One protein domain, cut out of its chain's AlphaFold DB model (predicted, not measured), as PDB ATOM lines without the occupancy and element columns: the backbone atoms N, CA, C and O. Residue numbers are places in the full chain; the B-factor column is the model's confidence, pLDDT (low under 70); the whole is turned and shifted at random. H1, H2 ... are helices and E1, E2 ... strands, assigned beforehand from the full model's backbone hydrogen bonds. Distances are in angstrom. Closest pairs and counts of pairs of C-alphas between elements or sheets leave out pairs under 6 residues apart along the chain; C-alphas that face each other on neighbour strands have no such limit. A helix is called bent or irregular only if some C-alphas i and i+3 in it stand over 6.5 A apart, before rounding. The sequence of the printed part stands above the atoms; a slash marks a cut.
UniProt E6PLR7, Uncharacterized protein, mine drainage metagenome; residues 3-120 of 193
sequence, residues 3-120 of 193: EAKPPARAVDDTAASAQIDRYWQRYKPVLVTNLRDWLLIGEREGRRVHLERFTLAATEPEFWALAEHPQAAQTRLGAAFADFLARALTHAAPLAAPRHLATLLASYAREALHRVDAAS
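What this domain is: This is residues 3 to 120 of the 193 residues of an uncharacterized protein of mine drainage metagenome (UniProt E6PLR7). A small three-stranded antiparallel sheet lies between helices: the short helices H1 and H2 cover one face, the long helix H4 covers the other, and a second long helix, H5, packs on H4 on the side away from the sheet. H3 makes a corner between E3 and H4, and residues 96 to 102 and 115 to 120, with parts of H5, stick out. The printed part has 118 residues, with five named helices and three named strands in the order H1 H2 E1 E2 E3 H3 H4 H5; the class is mixed, helices and strands. The sheet's order is E1 E2 E3. The whole is compact, with a radius of gyration of the C-alphas of 15.4 A and spans of 40 by 38 by 25 A.

Where its parts are: H1 is residues 11 to 15, beginning at C-alpha 11 at (484.908, 528.612, 377.603). H2, residues 18 to 27, is 14.4 A long. E1 is residues 30 to 33, E2 residues 37 to 44, 22.0 A, and E3 residues 47 to 55, 23.9 A, ending at (478.829, 520.401, 378.485). H3 is residues 60 to 67. H4, residues 70 to 89, is 22.7 A long and irregular: C-alphas 76 and 79 are 7.8 A apart, and it has a kink of 68 degrees near residue 77. H5, residues 98 to 117, is 28.4 A long and ends at (463.705, 512.399, 379.952).

How they stand to each other: The strands form a meander, each the antiparallel neighbour of the one before. In the hairpin E1 and E2, N 30 and O 41 are 2.9 A apart, within hydrogen-bond range; in the hairpin E2 and E3, N 40 and O 52 are 2.8 A apart, also within range. H1 is on the sheet at a height of 8.2 A, over E2; its closest C-alphas to E1 are Val 11 and Thr 33, 5.9 A. H4 is on the opposite face from H1, at a height of 9.5 A, along the strands; its closest C-alphas to E3 are Phe 84 and Phe 54, 7.1 A. With H2 on the other face from H4, the sheet and helices make three layers, helices on both faces of a sheet. H4 touches H5 with residues 80 to 87 alone, a helical hairpin at a steep tilt of 43 degrees, opposite ways; the closest C-alphas are Asp 83 and Ser 107, 5.7 A. H3 is close to H4 but not clearly touching, with C-alphas of Leu 66 and Ala 73 6.3 A apart. Every O i to N i+4 pair is within hydrogen-bond range in H1, H2, H3 and H5; in H4, 14 of 16 are.

The domain as a whole: The C-alphas farthest apart, those of Pro 61 and Ala 97, are 42.8 A apart. The printed part has no cut and no long link; the link from H4 to H5 is short, the others tight. The mean pLDDT of the printed part is 94.8, and no printed residue is under 70.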
ATOM      1  N   GLU A   3     488.455 526.772 368.103       96.88
ATOM      2  CA  GLU A   3     489.452 527.257 369.062       96.88
ATOM      3  C   GLU A   3     489.389 526.395 370.325       96.88
ATOM      4  O   GLU A   3     488.382 526.395 371.036       96.88
ATOM      5  N   ALA A   4     490.473 525.674 370.606       97.31
ATOM      6  CA  ALA A   4     490.587 524.812 371.775       97.31
ATOM      7  C   ALA A   4     491.516 525.421 372.837       97.31
ATOM      8  O   ALA A   4     492.538 526.033 372.513       97.31
ATOM      9  N   LYS A   5     491.174 525.233 374.113       97.81
ATOM     10  CA  LYS A   5     491.979 525.618 375.282       97.81
ATOM     11  C   LYS A   5     492.105 524.451 376.273       97.81
ATOM     12  O   LYS A   5     491.360 523.480 376.156       97.81
ATOM     13  N   PRO A   6     493.038 524.519 377.240       97.81
ATOM     14  CA  PRO A   6     493.136 523.510 378.294       97.81
ATOM     15  C   PRO A   6     491.848 523.409 379.133       97.81
ATOM     16  O   PRO A   6     491.198 524.443 379.319       97.81
ATOM     17  N   PRO A   7     491.514 522.232 379.702       97.25
ATOM     18  CA  PRO A   7     490.286 522.015 380.485       97.25
ATOM     19  C   PRO A   7     490.073 522.973 381.664       97.25
ATOM     20  O   PRO A   7     488.928 523.307 381.991       97.25
ATOM     21  N   ALA A   8     491.166 523.465 382.251       96.69
ATOM     22  CA  ALA A   8     491.163 524.466 383.315       96.69
ATOM     23  C   ALA A   8     490.539 525.809 382.900       96.69
ATOM     24  O   ALA A   8     489.958 526.516 383.722       96.69
ATOM     25  N   ARG A   9     490.666 526.201 381.626       96.62
ATOM     26  CA  ARG A   9     490.233 527.521 381.156       96.62
ATOM     27  C   ARG A   9     488.745 527.515 380.841       96.62
ATOM     28  O   ARG A   9     488.282 526.664 380.085       96.62
ATOM     29  N   ALA A  10     487.993 528.480 381.364       96.19
ATOM     30  CA  ALA A  10     486.573 528.594 381.057       96.19
ATOM     31  C   ALA A  10     486.345 528.950 379.576       96.19
ATOM     32  O   ALA A  10     487.078 529.739 378.965       96.19
ATOM     33  N   VAL A  11     485.304 528.353 378.993       97.25
ATOM     34  CA  VAL A  11     484.908 528.612 377.603       97.25
ATOM     35  C   VAL A  11     484.451 530.057 377.435       97.25
ATOM     36  O   VAL A  11     484.841 530.695 376.461       97.25
ATOM     37  N   ASP A  12     483.712 530.594 378.407       96.88
ATOM     38  CA  ASP A  12     483.173 531.955 378.359       96.88
ATOM     39  C   ASP A  12     484.291 533.020 378.332       96.88
ATOM     40  O   ASP A  12     484.247 533.939 377.513       96.88
ATOM     41  N   ASP A  13     485.372 532.831 379.097       96.62
ATOM     42  CA  ASP A  13     486.555 533.713 379.057       96.62
ATOM     43  C   ASP A  13     487.240 533.701 377.687       96.62
ATOM     44  O   ASP A  13     487.799 534.697 377.221       96.62
ATOM     45  N   THR A  14     487.244 532.538 377.034       96.12
ATOM     46  CA  THR A  14     487.831 532.389 375.704       96.12
ATOM     47  C   THR A  14     486.922 533.025 374.659       96.12
ATOM     48  O   THR A  14     487.410 533.782 373.820       96.12
ATOM     49  N   ALA A  15     485.612 532.791 374.750       95.69
ATOM     50  CA  ALA A  15     484.582 533.354 373.882       95.69
ATOM     51  C   ALA A  15     484.567 534.891 373.896       95.69
ATOM     52  O   ALA A  15     484.366 535.508 372.849       95.69
ATOM     53  N   ALA A  16     484.842 535.502 375.051       95.44
ATOM     54  CA  ALA A  16     484.923 536.952 375.222       95.44
ATOM     55  C   ALA A  16     486.259 537.573 374.766       95.44
ATOM     56  O   ALA A  16     486.430 538.789 374.833       95.44
ATOM     57  N   SER A  17     487.232 536.771 374.321       96.56
ATOM     58  CA  SER A  17     488.555 537.284 373.963       96.56
ATOM     59  C   SER A  17     488.577 538.011 372.612       96.56
ATOM     60  O   SER A  17     487.916 537.616 371.648       96.56
ATOM     61  N   ALA A  18     489.475 538.995 372.488       94.62
ATOM     62  CA  ALA A  18     489.731 539.698 371.227       94.62
ATOM     63  C   ALA A  18     490.166 538.760 370.082       94.62
ATOM     64  O   ALA A  18     490.032 539.091 368.905       94.62
ATOM     65  N   GLN A  19     490.715 537.583 370.405       93.88
ATOM     66  CA  GLN A  19     491.046 536.561 369.414       93.88
ATOM     67  C   GLN A  19     489.779 535.991 368.762       93.88
ATOM     68  O   GLN A  19     489.709 535.907 367.535       93.88
ATOM     69  N   ILE A  20     488.769 535.653 369.568       95.38
ATOM     70  CA  ILE A  20     487.485 535.148 369.073       95.38
ATOM     71  C   ILE A  20     486.727 536.228 368.304       95.38
ATOM     72  O   ILE A  20     486.126 535.909 367.280       95.38
ATOM     73  N   ASP A  21     486.811 537.500 368.713       93.88
ATOM     74  CA  ASP A  21     486.234 538.617 367.949       93.88
ATOM     75  C   ASP A  21     486.763 538.645 366.507       93.88
ATOM     76  O   ASP A  21     485.979 538.677 365.555       93.88
ATOM     77  N   ARG A  22     488.090 538.561 366.329       94.06
ATOM     78  CA  ARG A  22     488.721 538.554 364.997       94.06
ATOM     79  C   ARG A  22     488.290 537.351 364.162       94.06
ATOM     80  O   ARG A  22     487.985 537.494 362.978       94.06
ATOM     81  N   TYR A  23     488.251 536.161 364.760       93.88
ATOM     82  CA  TYR A  23     487.820 534.956 364.049       93.88
ATOM     83  C   TYR A  23     486.347 535.006 363.665       93.88
ATOM     84  O   TYR A  23     486.000 534.637 362.544       93.88
ATOM     85  N   TRP A  24     485.486 535.495 364.553       93.81
ATOM     86  CA  TRP A  24     484.070 535.662 364.262       93.81
ATOM     87  C   TRP A  24     483.853 536.656 363.117       93.81
ATOM     88  O   TRP A  24     483.136 536.329 362.174       93.81
ATOM     89  N   GLN A  25     484.532 537.809 363.128       92.56
ATOM     90  CA  GLN A  25     484.445 538.794 362.041       92.56
ATOM     91  C   GLN A  25     484.817 538.190 360.681       92.56
ATOM     92  O   GLN A  25     484.184 538.508 359.674       92.56
ATOM     93  N   ARG A  26     485.818 537.299 360.646       93.00
ATOM     94  CA  ARG A  26     486.286 536.674 359.403       93.00
ATOM     95  C   ARG A  26     485.416 535.512 358.937       93.00
ATOM     96  O   ARG A  26     485.143 535.414 357.744       93.00
ATOM     97  N   TYR A  27     485.055 534.609 359.844       90.88
ATOM     98  CA  TYR A  27     484.471 533.319 359.477       90.88
ATOM     99  C   TYR A  27     482.973 533.244 359.721       90.88
ATOM    100  O   TYR A  27     482.303 532.564 358.957       90.88
ATOM    101  N   LYS A  28     482.455 533.968 360.720       91.50
ATOM    102  CA  LYS A  28     481.100 533.890 361.290       91.50
ATOM    103  C   LYS A  28     480.882 532.743 362.290       91.50
ATOM    104  O   LYS A  28     480.691 533.079 363.455       91.50
ATOM    105  N   PRO A  29     480.942 531.430 361.968       95.31
ATOM    106  CA  PRO A  29     480.838 530.404 362.992       95.31
ATOM    107  C   PRO A  29     482.208 530.087 363.609       95.31
ATOM    108  O   PRO A  29     483.194 529.778 362.919       95.31
ATOM    109  N   VAL A  30     482.247 530.110 364.938       96.94
ATOM    110  CA  VAL A  30     483.412 529.735 365.742       96.94
ATOM    111  C   VAL A  30     482.961 528.770 366.831       96.94
ATOM    112  O   VAL A  30     482.097 529.103 367.635       96.94
ATOM    113  N   LEU A  31     483.544 527.575 366.853       97.94
ATOM    114  CA  LEU A  31     483.342 526.596 367.913       97.94
ATOM    115  C   LEU A  31     484.475 526.748 368.927       97.94
ATOM    116  O   LEU A  31     485.638 526.538 368.589       97.94
ATOM    117  N   VAL A  32     484.143 527.142 370.150       98.25
ATOM    118  CA  VAL A  32     485.098 527.316 371.247       98.25
ATOM    119  C   VAL A  32     484.961 526.140 372.199       98.25
ATOM    120  O   VAL A  32     483.845 525.753 372.543       98.25
ATOM    121  N   THR A  33     486.078 525.562 372.631       98.56
ATOM    122  CA  THR A  33     486.046 524.446 373.576       98.56
ATOM    123  C   THR A  33     487.247 524.418 374.510       98.56
ATOM    124  O   THR A  33     488.347 524.840 374.160       98.56
ATOM    125  N   ASN A  34     487.039 523.879 375.705       98.00
ATOM    126  CA  ASN A  34     488.097 523.437 376.612       98.00
ATOM    127  C   ASN A  34     488.087 521.904 376.787       98.00
ATOM    128  O   ASN A  34     488.448 521.386 377.840       98.00
ATOM    129  N   LEU A  35     487.618 521.175 375.768       97.06
ATOM    130  CA  LEU A  35     487.387 519.725 375.716       97.06
ATOM    131  C   LEU A  35     486.203 519.226 376.554       97.06
ATOM    132  O   LEU A  35     485.493 518.329 376.103       97.06
ATOM    133  N   ARG A  36     485.947 519.820 377.722       97.44
ATOM    134  CA  ARG A  36     484.820 519.458 378.603       97.44
ATOM    135  C   ARG A  36     483.537 520.231 378.324       97.44
ATOM    136  O   ARG A  36     482.454 519.775 378.675       97.44
ATOM    137  N   ASP A  37     483.652 521.392 377.704       98.31
ATOM    138  CA  ASP A  37     482.546 522.284 377.403       98.31
ATOM    139  C   ASP A  37     482.745 522.893 376.015       98.31
ATOM    140  O   ASP A  37     483.871 523.172 375.588       98.31
ATOM    141  N   TRP A  38     481.651 523.021 375.277       98.50
ATOM    142  CA  TRP A  38     481.652 523.336 373.856       98.50
ATOM    143  C   TRP A  38     480.621 524.414 373.589       98.50
ATOM    144  O   TRP A  38     479.448 524.209 373.869       98.50
ATOM    145  N   LEU A  39     481.040 525.535 373.010       98.50
ATOM    146  CA  LEU A  39     480.177 526.667 372.694       98.50
ATOM    147  C   LEU A  39     480.304 527.026 371.217       98.50
ATOM    148  O   LEU A  39     481.368 527.437 370.750       98.50
ATOM    149  N   LEU A  40     479.200 526.913 370.486       98.06
ATOM    150  CA  LEU A  40     479.087 527.454 369.143       98.06
ATOM    151  C   LEU A  40     478.694 528.929 369.225       98.06
ATOM    152  O   LEU A  40     477.615 529.287 369.698       98.06
ATOM    153  N   ILE A  41     479.558 529.775 368.686       97.44
ATOM    154  CA  ILE A  41     479.305 531.190 368.446       97.44
ATOM    155  C   ILE A  41     478.987 531.359 366.966       97.44
ATOM    156  O   ILE A  41     479.661 530.785 366.107       97.44
ATOM    157  N   GLY A  42     477.991 532.177 366.656       95.31
ATOM    158  CA  GLY A  42     477.672 532.521 365.278       95.31
ATOM    159  C   GLY A  42     477.002 533.874 365.165       95.31
ATOM    160  O   GLY A  42     477.314 534.798 365.917       95.31
ATOM    161  N   GLU A  43     476.114 534.003 364.186       94.38
ATOM    162  CA  GLU A  43     475.454 535.263 363.865       94.38
ATOM    163  C   GLU A  43     473.930 535.113 363.893       94.38
ATOM    164  O   GLU A  43     473.365 534.118 363.418       94.38
ATOM    165  N   ARG A  44     473.265 536.127 364.444       92.00
ATOM    166  CA  ARG A  44     471.834 536.390 364.279       92.00
ATOM    167  C   ARG A  44     471.676 537.879 364.026       92.00
ATOM    168  O   ARG A  44     472.182 538.679 364.806       92.00
ATOM    169  N   GLU A  45     471.029 538.236 362.919       91.75
ATOM    170  CA  GLU A  45     470.758 539.637 362.561       91.75
ATOM    171  C   GLU A  45     472.026 540.515 362.557       91.75
ATOM    172  O   GLU A  45     472.046 541.622 363.091       91.75
ATOM    173  N   GLY A  46     473.140 539.998 362.022       89.19
ATOM    174  CA  GLY A  46     474.421 540.712 362.008       89.19
ATOM    175  C   GLY A  46     475.151 540.766 363.355       89.19
ATOM    176  O   GLY A  46     476.289 541.234 363.415       89.19
ATOM    177  N   ARG A  47     474.545 540.277 364.444       91.38
ATOM    178  CA  ARG A  47     475.120 540.307 365.791       91.38
ATOM    179  C   ARG A  47     475.726 538.965 366.152       91.38
ATOM    180  O   ARG A  47     475.155 537.905 365.886       91.38
ATOM    181  N   ARG A  48     476.879 539.019 366.819       94.56
ATOM    182  CA  ARG A  48     477.486 537.842 367.431       94.56
ATOM    183  C   ARG A  48     476.601 537.343 368.564       94.56
ATOM    184  O   ARG A  48     476.284 538.110 369.470       94.56
ATOM    185  N   VAL A  49     476.270 536.059 368.535       95.31
ATOM    186  CA  VAL A  49     475.483 535.410 369.588       95.31
ATOM    187  C   VAL A  49     476.020 534.019 369.906       95.31
ATOM    188  O   VAL A  49     476.677 533.382 369.079       95.31
ATOM    189  N   HIS A  50     475.705 533.546 371.108       96.25
ATOM    190  CA  HIS A  50     475.857 532.145 371.485       96.25
ATOM    191  C   HIS A  50     474.694 531.356 370.882       96.25
ATOM    192  O   HIS A  50     473.538 531.743 371.042       96.25
ATOM    193  N   LEU A  51     475.003 530.290 370.151       95.75
ATOM    194  CA  LEU A  51     474.017 529.517 369.401       95.75
ATOM    195  C   LEU A  51     473.645 528.220 370.102       95.75
ATOM    196  O   LEU A  51     472.475 527.979 370.374       95.75
ATOM    197  N   GLU A  52     474.643 527.389 370.383       96.00
ATOM    198  CA  GLU A  52     474.466 526.089 371.022       96.00
ATOM    199  C   GLU A  52     475.622 525.850 371.992       96.00
ATOM    200  O   GLU A  52     476.752 526.265 371.724       96.00
ATOM    201  N   ARG A  53     475.345 525.165 373.104       97.25
ATOM    202  CA  ARG A  53     476.356 524.739 374.073       97.25
ATOM    203  C   ARG A  53     476.139 523.276 374.434       97.25
ATOM    204  O   ARG A  53     474.995 522.855 374.583       97.25
ATOM    205  N   PHE A  54     477.224 522.533 374.595       97.19
ATOM    206  CA  PHE A  54     477.198 521.171 375.114       97.19
ATOM    207  C   PHE A  54     478.297 520.997 376.157       97.19
ATOM    208  O   PHE A  54     479.474 521.220 375.875       97.19
ATOM    209  N   THR A  55     477.914 520.566 377.354       96.62
ATOM    210  CA  THR A  55     478.829 520.401 378.485       96.62
ATOM    211  C   THR A  55     478.922 518.923 378.843       96.62
ATOM    212  O   THR A  55     477.952 518.322 379.297       96.62
ATOM    213  N   LEU A  56     480.098 518.330 378.637       96.25
ATOM    214  CA  LEU A  56     480.417 516.968 379.073       96.25
ATOM    215  C   LEU A  56     480.619 516.916 380.594       96.25
ATOM    216  O   LEU A  56     480.175 515.966 381.237       96.25
ATOM    217  N   ALA A  57     481.273 517.941 381.150       96.69
ATOM    218  CA  ALA A  57     481.544 518.081 382.580       96.69
ATOM    219  C   ALA A  57     481.654 519.559 382.998       96.69
ATOM    220  O   ALA A  57     482.243 520.385 382.284       96.69
ATOM    221  N   ALA A  58     481.100 519.897 384.165       95.62
ATOM    222  CA  ALA A  58     481.019 521.279 384.640       95.62
ATOM    223  C   ALA A  58     482.374 521.801 385.133       95.62
ATOM    224  O   ALA A  58     482.640 523.005 385.048       95.62
ATOM    225  N   THR A  59     483.255 520.900 385.570       97.38
ATOM    226  CA  THR A  59     484.593 521.216 386.076       97.38
ATOM    227  C   THR A  59     485.673 520.342 385.431       97.38
ATOM    228  O   THR A  59     485.389 519.323 384.801       97.38
ATOM    229  N   GLU A  60     486.935 520.761 385.540       97.75
ATOM    230  CA  GLU A  60     488.074 519.969 385.056       97.75
ATOM    231  C   GLU A  60     488.240 518.630 385.803       97.75
ATOM    232  O   GLU A  60     488.413 517.617 385.127       97.75
ATOM    233  N   PRO A  61     488.124 518.554 387.145       97.94
ATOM    234  CA  PRO A  61     488.175 517.270 387.843       97.94
ATOM    235  C   PRO A  61     487.075 516.299 387.399       97.94
ATOM    236  O   PRO A  61     487.352 515.129 387.150       97.94
ATOM    237  N   GLU A  62     485.839 516.781 387.229       97.06
ATOM    238  CA  GLU A  62     484.738 515.960 386.707       97.06
ATOM    239  C   GLU A  62     485.012 515.453 385.289       97.06
ATOM    240  O   GLU A  62     484.640 514.330 384.953       97.06
ATOM    241  N   PHE A  63     485.659 516.266 384.450       97.56
ATOM    242  CA  PHE A  63     486.040 515.854 383.103       97.56
ATOM    243  C   PHE A  63     487.039 514.699 383.133       97.56
ATOM    244  O   PHE A  63     486.859 513.723 382.407       97.56
ATOM    245  N   TRP A  64     488.058 514.781 383.990       97.50
ATOM    246  CA  TRP A  64     489.038 513.708 384.126       97.50
ATOM    247  C   TRP A  64     488.420 512.437 384.718       97.50
ATOM    248  O   TRP A  64     488.639 511.362 384.168       97.50
ATOM    249  N   ALA A  65     487.543 512.552 385.719       97.00
ATOM    250  CA  ALA A  65     486.782 511.411 386.237       97.00
ATOM    251  C   ALA A  65     485.875 510.769 385.166       97.00
ATOM    252  O   ALA A  65     485.742 509.549 385.088       97.00
ATOM    253  N   LEU A  66     485.265 511.576 384.291       95.88
ATOM    254  CA  LEU A  66     484.496 511.071 383.151       95.88
ATOM    255  C   LEU A  66     485.396 510.342 382.137       95.88
ATOM    256  O   LEU A  66     484.990 509.318 381.583       95.88
ATOM    257  N   ALA A  67     486.605 510.856 381.899       95.44
ATOM    258  CA  ALA A  67     487.580 510.290 380.967       95.44
ATOM    259  C   ALA A  67     488.157 508.942 381.433       95.44
ATOM    260  O   ALA A  67     488.551 508.137 380.589       95.44
ATOM    261  N   GLU A  68     488.150 508.659 382.738       97.38
ATOM    262  CA  GLU A  68     488.492 507.342 383.299       97.38
ATOM    263  C   GLU A  68     487.462 506.253 382.935       97.38
ATOM    264  O   GLU A  68     487.785 505.063 382.929       97.38
ATOM    265  N   HIS A  69     486.236 506.639 382.556       96.19
ATOM    266  CA  HIS A  69     485.144 505.724 382.209       96.19
ATOM    267  C   HIS A  69     484.528 506.021 380.827       96.19
ATOM    268  O   HIS A  69     483.321 506.288 380.713       96.19
ATOM    269  N   PRO A  70     485.310 505.937 379.733       94.44
ATOM    270  CA  PRO A  70     484.887 506.426 378.425       94.44
ATOM    271  C   PRO A  70     483.687 505.659 377.848       94.44
ATOM    272  O   PRO A  70     482.854 506.254 377.170       94.44
ATOM    273  N   GLN A  71     483.528 504.363 378.139       97.00
ATOM    274  CA  GLN A  71     482.382 503.575 377.661       97.00
ATOM    275  C   GLN A  71     481.073 503.987 378.346       97.00
ATOM    276  O   GLN A  71     480.030 504.084 377.692       97.00
ATOM    277  N   ALA A  72     481.119 504.269 379.652       94.00
ATOM    278  CA  ALA A  72     479.963 504.777 380.386       94.00
ATOM    279  C   ALA A  72     479.595 506.188 379.901       94.00
ATOM    280  O   ALA A  72     478.422 506.476 379.652       94.00
ATOM    281  N   ALA A  73     480.601 507.043 379.682       94.06
ATOM    282  CA  ALA A  73     480.419 508.373 379.110       94.06
ATOM    283  C   ALA A  73     479.784 508.312 377.711       94.06
ATOM    284  O   ALA A  73     478.789 508.989 377.460       94.06
ATOM    285  N   GLN A  74     480.296 507.449 376.830       94.75
ATOM    286  CA  GLN A  74     479.764 507.239 375.483       94.75
ATOM    287  C   GLN A  74     478.313 506.753 375.510       94.75
ATOM    288  O   GLN A  74     477.487 507.247 374.746       94.75
ATOM    289  N   THR A  75     477.988 505.812 376.398       94.25
ATOM    290  CA  THR A  75     476.626 505.274 376.528       94.25
ATOM    291  C   THR A  75     475.639 506.355 376.959       94.25
ATOM    292  O   THR A  75     474.526 506.418 376.446       94.25
ATOM    293  N   ARG A  76     476.054 507.232 377.878       91.12
ATOM    294  CA  ARG A  76     475.198 508.286 378.434       91.12
ATOM    295  C   ARG A  76     475.085 509.516 377.533       91.12
ATOM    296  O   ARG A  76     474.003 510.072 377.410       91.12
ATOM    297  N   LEU A  77     476.192 509.969 376.948       92.94
ATOM    298  CA  LEU A  77     476.296 511.285 376.302       92.94
ATOM    299  C   LEU A  77     476.607 511.211 374.806       92.94
ATOM    300  O   LEU A  77     476.414 512.199 374.101       92.94
ATOM    301  N   GLY A  78     477.081 510.070 374.300       93.81
ATOM    302  CA  GLY A  78     477.672 509.966 372.967       93.81
ATOM    303  C   GLY A  78     476.718 510.332 371.833       93.81
ATOM    304  O   GLY A  78     477.105 511.064 370.926       93.81
ATOM    305  N   ALA A  79     475.462 509.880 371.896       92.69
ATOM    306  CA  ALA A  79     474.469 510.193 370.867       92.69
ATOM    307  C   ALA A  79     474.129 511.695 370.831       92.69
ATOM    308  O   ALA A  79     474.174 512.310 369.767       92.69
ATOM    309  N   ALA A  80     473.853 512.294 371.993       93.44
ATOM    310  CA  ALA A  80     473.541 513.719 372.103       93.44
ATOM    311  C   ALA A  80     474.742 514.593 371.703       93.44
ATOM    312  O   ALA A  80     474.591 515.576 370.976       93.44
ATOM    313  N   PHE A  81     475.952 514.194 372.103       96.06
ATOM    314  CA  PHE A  81     477.175 514.900 371.740       96.06
ATOM    315  C   PHE A  81     477.467 514.819 370.237       96.06
ATOM    316  O   PHE A  81     477.804 515.830 369.624       96.06
ATOM    317  N   ALA A  82     477.278 513.651 369.612       96.06
ATOM    318  CA  ALA A  82     477.427 513.493 368.167       96.06
ATOM    319  C   ALA A  82     476.418 514.352 367.388       96.06
ATOM    320  O   ALA A  82     476.790 514.999 366.409       96.06
ATOM    321  N   ASP A  83     475.167 514.412 367.848       96.38
ATOM    322  CA  ASP A  83     474.137 515.276 367.269       96.38
ATOM    323  C   ASP A  83     474.505 516.763 367.392       96.38
ATOM    324  O   ASP A  83     474.406 517.507 366.413       96.38
ATOM    325  N   PHE A  84     474.982 517.195 368.563       97.19
ATOM    326  CA  PHE A  84     475.497 518.549 368.766       97.19
ATOM    327  C   PHE A  84     476.661 518.865 367.821       97.19
ATOM    328  O   PHE A  84     476.631 519.887 367.135       97.19
ATOM    329  N   LEU A  85     477.667 517.987 367.730       96.94
ATOM    330  CA  LEU A  85     478.817 518.198 366.850       96.94
ATOM    331  C   LEU A  85     478.393 518.266 365.383       96.94
ATOM    332  O   LEU A  85     478.862 519.142 364.657       96.94
ATOM    333  N   ALA A  86     477.478 517.399 364.946       95.62
ATOM    334  CA  ALA A  86     476.951 517.435 363.589       95.62
ATOM    335  C   ALA A  86     476.295 518.791 363.288       95.62
ATOM    336  O   ALA A  86     476.618 519.407 362.270       95.62
ATOM    337  N   ARG A  87     475.442 519.305 364.184       96.06
ATOM    338  CA  ARG A  87     474.821 520.632 364.031       96.06
ATOM    339  C   ARG A  87     475.843 521.764 364.044       96.06
ATOM    340  O   ARG A  87     475.796 522.634 363.178       96.06
ATOM    341  N   ALA A  88     476.794 521.734 364.973       96.06
ATOM    342  CA  ALA A  88     477.801 522.779 365.110       96.06
ATOM    343  C   ALA A  88     478.721 522.859 363.885       96.06
ATOM    344  O   ALA A  88     478.969 523.945 363.358       96.06
ATOM    345  N   LEU A  89     479.188 521.710 363.391       94.06
ATOM    346  CA  LEU A  89     480.085 521.633 362.237       94.06
ATOM    347  C   LEU A  89     479.372 521.930 360.911       94.06
ATOM    348  O   LEU A  89     480.013 522.387 359.967       94.06
ATOM    349  N   THR A  90     478.056 521.721 360.841       93.06
ATOM    350  CA  THR A  90     477.245 522.007 359.644       93.06
ATOM    351  C   THR A  90     476.440 523.301 359.744       93.06
ATOM    352  O   THR A  90     475.639 523.583 358.858       93.06
ATOM    353  N   HIS A  91     476.680 524.135 360.760       92.88
ATOM    354  CA  HIS A  91     475.850 525.311 361.035       92.88
ATOM    355  C   HIS A  91     475.695 526.264 359.837       92.88
ATOM    356  O   HIS A  91     474.609 526.775 359.584       92.88
ATOM    357  N   ALA A  92     476.780 526.496 359.091       89.12
ATOM    358  CA  ALA A  92     476.788 527.360 357.907       89.12
ATOM    359  C   ALA A  92     476.649 526.582 356.582       89.12
ATOM    360  O   ALA A  92     476.824 527.157 355.507       89.12
ATOM    361  N   ALA A  93     476.375 525.276 356.636       90.69
ATOM    362  CA  ALA A  93     476.218 524.459 355.442       90.69
ATOM    363  C   ALA A  93     474.843 524.714 354.790       90.69
ATOM    364  O   ALA A  93     473.823 524.706 355.483       90.69
ATOM    365  N   PRO A  94     474.770 524.892 353.457       88.94
ATOM    366  CA  PRO A  94     473.494 525.026 352.766       88.94
ATOM    367  C   PRO A  94     472.596 523.794 352.943       88.94
ATOM    368  O   PRO A  94     473.013 522.653 352.717       88.94
ATOM    369  N   LEU A  95     471.316 524.018 353.246       90.44
ATOM    370  CA  LEU A  95     470.294 522.969 353.258       90.44
ATOM    371  C   LEU A  95     469.823 522.664 351.828       90.44
ATOM    372  O   LEU A  95     468.708 522.980 351.431       90.44
ATOM    373  N   ALA A  96     470.704 522.050 351.039       92.50
ATOM    374  CA  ALA A  96     470.489 521.820 349.609       92.50
ATOM    375  C   ALA A  96     469.505 520.681 349.274       92.50
ATOM    376  O   ALA A  96     469.136 520.510 348.116       92.50
ATOM    377  N   ALA A  97     469.102 519.865 350.254       93.38
ATOM    378  CA  ALA A  97     468.206 518.733 350.030       93.38
ATOM    379  C   ALA A  97     467.254 518.521 351.221       93.38
ATOM    380  O   ALA A  97     467.692 518.667 352.367       93.38
ATOM    381  N   PRO A  98     466.001 518.070 350.992       95.25
ATOM    382  CA  PRO A  98     465.028 517.818 352.063       95.25
ATOM    383  C   PRO A  98     465.540 516.866 353.149       95.25
ATOM    384  O   PRO A  98     465.273 517.062 354.331       95.25
ATOM    385  N   ARG A  99     466.348 515.870 352.761       93.19
ATOM    386  CA  ARG A  99     466.992 514.943 353.701       93.19
ATOM    387  C   ARG A  99     467.860 515.659 354.746       93.19
ATOM    388  O   ARG A  99     467.846 515.252 355.896       93.19
ATOM    389  N   HIS A 100     468.572 516.731 354.382       93.00
ATOM    390  CA  HIS A 100     469.449 517.446 355.317       93.00
ATOM    391  C   HIS A 100     468.624 518.196 356.365       93.00
ATOM    392  O   HIS A 100     468.945 518.152 357.549       93.00
ATOM    393  N   LEU A 101     467.520 518.818 355.938       94.38
ATOM    394  CA  LEU A 101     466.567 519.438 356.853       94.38
ATOM    395  C   LEU A 101     465.954 518.396 357.796       94.38
ATOM    396  O   LEU A 101     465.910 518.618 359.002       94.38
ATOM    397  N   ALA A 102     465.526 517.246 357.268       95.75
ATOM    398  CA  ALA A 102     464.962 516.171 358.082       95.75
ATOM    399  C   ALA A 102     465.960 515.666 359.139       95.75
ATOM    400  O   ALA A 102     465.593 515.519 360.303       95.75
ATOM    401  N   THR A 103     467.229 515.464 358.770       92.94
ATOM    402  CA  THR A 103     468.289 515.081 359.715       92.94
ATOM    403  C   THR A 103     468.513 516.150 360.787       92.94
ATOM    404  O   THR A 103     468.594 515.810 361.968       92.94
ATOM    405  N   LEU A 104     468.559 517.430 360.404       94.12
ATOM    406  CA  LEU A 104     468.712 518.544 361.342       94.12
ATOM    407  C   LEU A 104     467.558 518.580 362.355       94.12
ATOM    408  O   LEU A 104     467.801 518.600 363.561       94.12
ATOM    409  N   LEU A 105     466.313 518.515 361.879       96.00
ATOM    410  CA  LEU A 105     465.120 518.501 362.731       96.00
ATOM    411  C   LEU A 105     465.091 517.283 363.657       96.00
ATOM    412  O   LEU A 105     464.816 517.423 364.846       96.00
ATOM    413  N   ALA A 106     465.438 516.101 363.144       95.06
ATOM    414  CA  ALA A 106     465.509 514.889 363.950       95.06
ATOM    415  C   ALA A 106     466.549 515.009 365.078       95.06
ATOM    416  O   ALA A 106     466.307 514.521 366.181       95.06
ATOM    417  N   SER A 107     467.677 515.683 364.831       95.00
ATOM    418  CA  SER A 107     468.694 515.916 365.862       95.00
ATOM    419  C   SER A 107     468.183 516.829 366.988       95.00
ATOM    420  O   SER A 107     468.409 516.539 368.160       95.00
ATOM    421  N   TYR A 108     467.422 517.882 366.662       95.00
ATOM    422  CA  TYR A 108     466.785 518.735 367.670       95.00
ATOM    423  C   TYR A 108     465.671 518.009 368.425       95.00
ATOM    424  O   TYR A 108     465.507 518.226 369.623       95.00
ATOM    425  N   ALA A 109     464.924 517.130 367.753       95.00
ATOM    426  CA  ALA A 109     463.891 516.324 368.392       95.00
ATOM    427  C   ALA A 109     464.483 515.347 369.422       95.00
ATOM    428  O   ALA A 109     463.954 515.237 370.525       95.00
ATOM    429  N   ARG A 110     465.602 514.680 369.101       93.56
ATOM    430  CA  ARG A 110     466.316 513.809 370.053       93.56
ATOM    431  C   ARG A 110     466.883 514.584 371.236       93.56
ATOM    432  O   ARG A 110     466.734 514.136 372.366       93.56
ATOM    433  N   GLU A 111     467.461 515.757 370.992       92.00
ATOM    434  CA  GLU A 111     467.938 516.643 372.061       92.00
ATOM    435  C   GLU A 111     466.786 517.097 372.974       92.00
ATOM    436  O   GLU A 111     466.885 517.053 374.198       92.00
ATOM    437  N   ALA A 112     465.655 517.504 372.393       91.12
ATOM    438  CA  ALA A 112     464.468 517.866 373.158       91.12
ATOM    439  C   ALA A 112     463.957 516.690 374.000       91.12
ATOM    440  O   ALA A 112     463.680 516.883 375.181       91.12
ATOM    441  N   LEU A 113     463.895 515.486 373.425       90.38
ATOM    442  CA  LEU A 113     463.492 514.278 374.141       90.38
ATOM    443  C   LEU A 113     464.441 513.965 375.302       90.38
ATOM    444  O   LEU A 113     463.976 513.779 376.418       90.38
ATOM    445  N   HIS A 114     465.756 514.004 375.077       87.88
ATOM    446  CA  HIS A 114     466.745 513.773 376.133       87.88
ATOM    447  C   HIS A 114     466.576 514.754 377.306       87.88
ATOM    448  O   HIS A 114     466.659 514.363 378.468       87.88
ATOM    449  N   ARG A 115     466.282 516.031 377.022       87.69
ATOM    450  CA  ARG A 115     466.005 517.032 378.068       87.69
ATOM    451  C   ARG A 115     464.710 516.760 378.829       87.69
ATOM    452  O   ARG A 115     464.664 517.022 380.025       87.69
ATOM    453  N   VAL A 116     463.680 516.250 378.156       90.25
ATOM    454  CA  VAL A 116     462.423 515.838 378.799       90.25
ATOM    455  C   VAL A 116     462.649 514.614 379.689       90.25
ATOM    456  O   VAL A 116     462.206 514.610 380.837       90.25
ATOM    457  N   ASP A 117     463.392 513.620 379.204       87.81
ATOM    458  CA  ASP A 117     463.705 512.399 379.952       87.81
ATOM    459  C   ASP A 117     464.564 512.695 381.196       87.81
ATOM    460  O   ASP A 117     464.375 512.085 382.245       87.81
ATOM    461  N   ALA A 118     465.474 513.670 381.101       86.56
ATOM    462  CA  ALA A 118     466.310 514.128 382.212       86.56
ATOM    463  C   ALA A 118     465.636 515.181 383.118       86.56
ATOM    464  O   ALA A 118     466.249 515.642 384.085       86.56
ATOM    465  N   ALA A 119     464.407 515.610 382.810       90.75
ATOM    466  CA  ALA A 119     463.724 516.652 383.567       90.75
ATOM    467  C   ALA A 119     463.362 516.182 384.986       90.75
ATOM    468  O   ALA A 119     463.070 515.013 385.229       90.75
ATOM    469  N   SER A 120     463.334 517.118 385.937       93.00
ATOM    470  CA  SER A 120     462.867 516.821 387.296       93.00
ATOM    471  C   SER A 120     461.371 516.447 387.314       93.00
ATOM    472  O   SER A 120     460.621 516.906 386.446       93.00
TER     473      SER A 120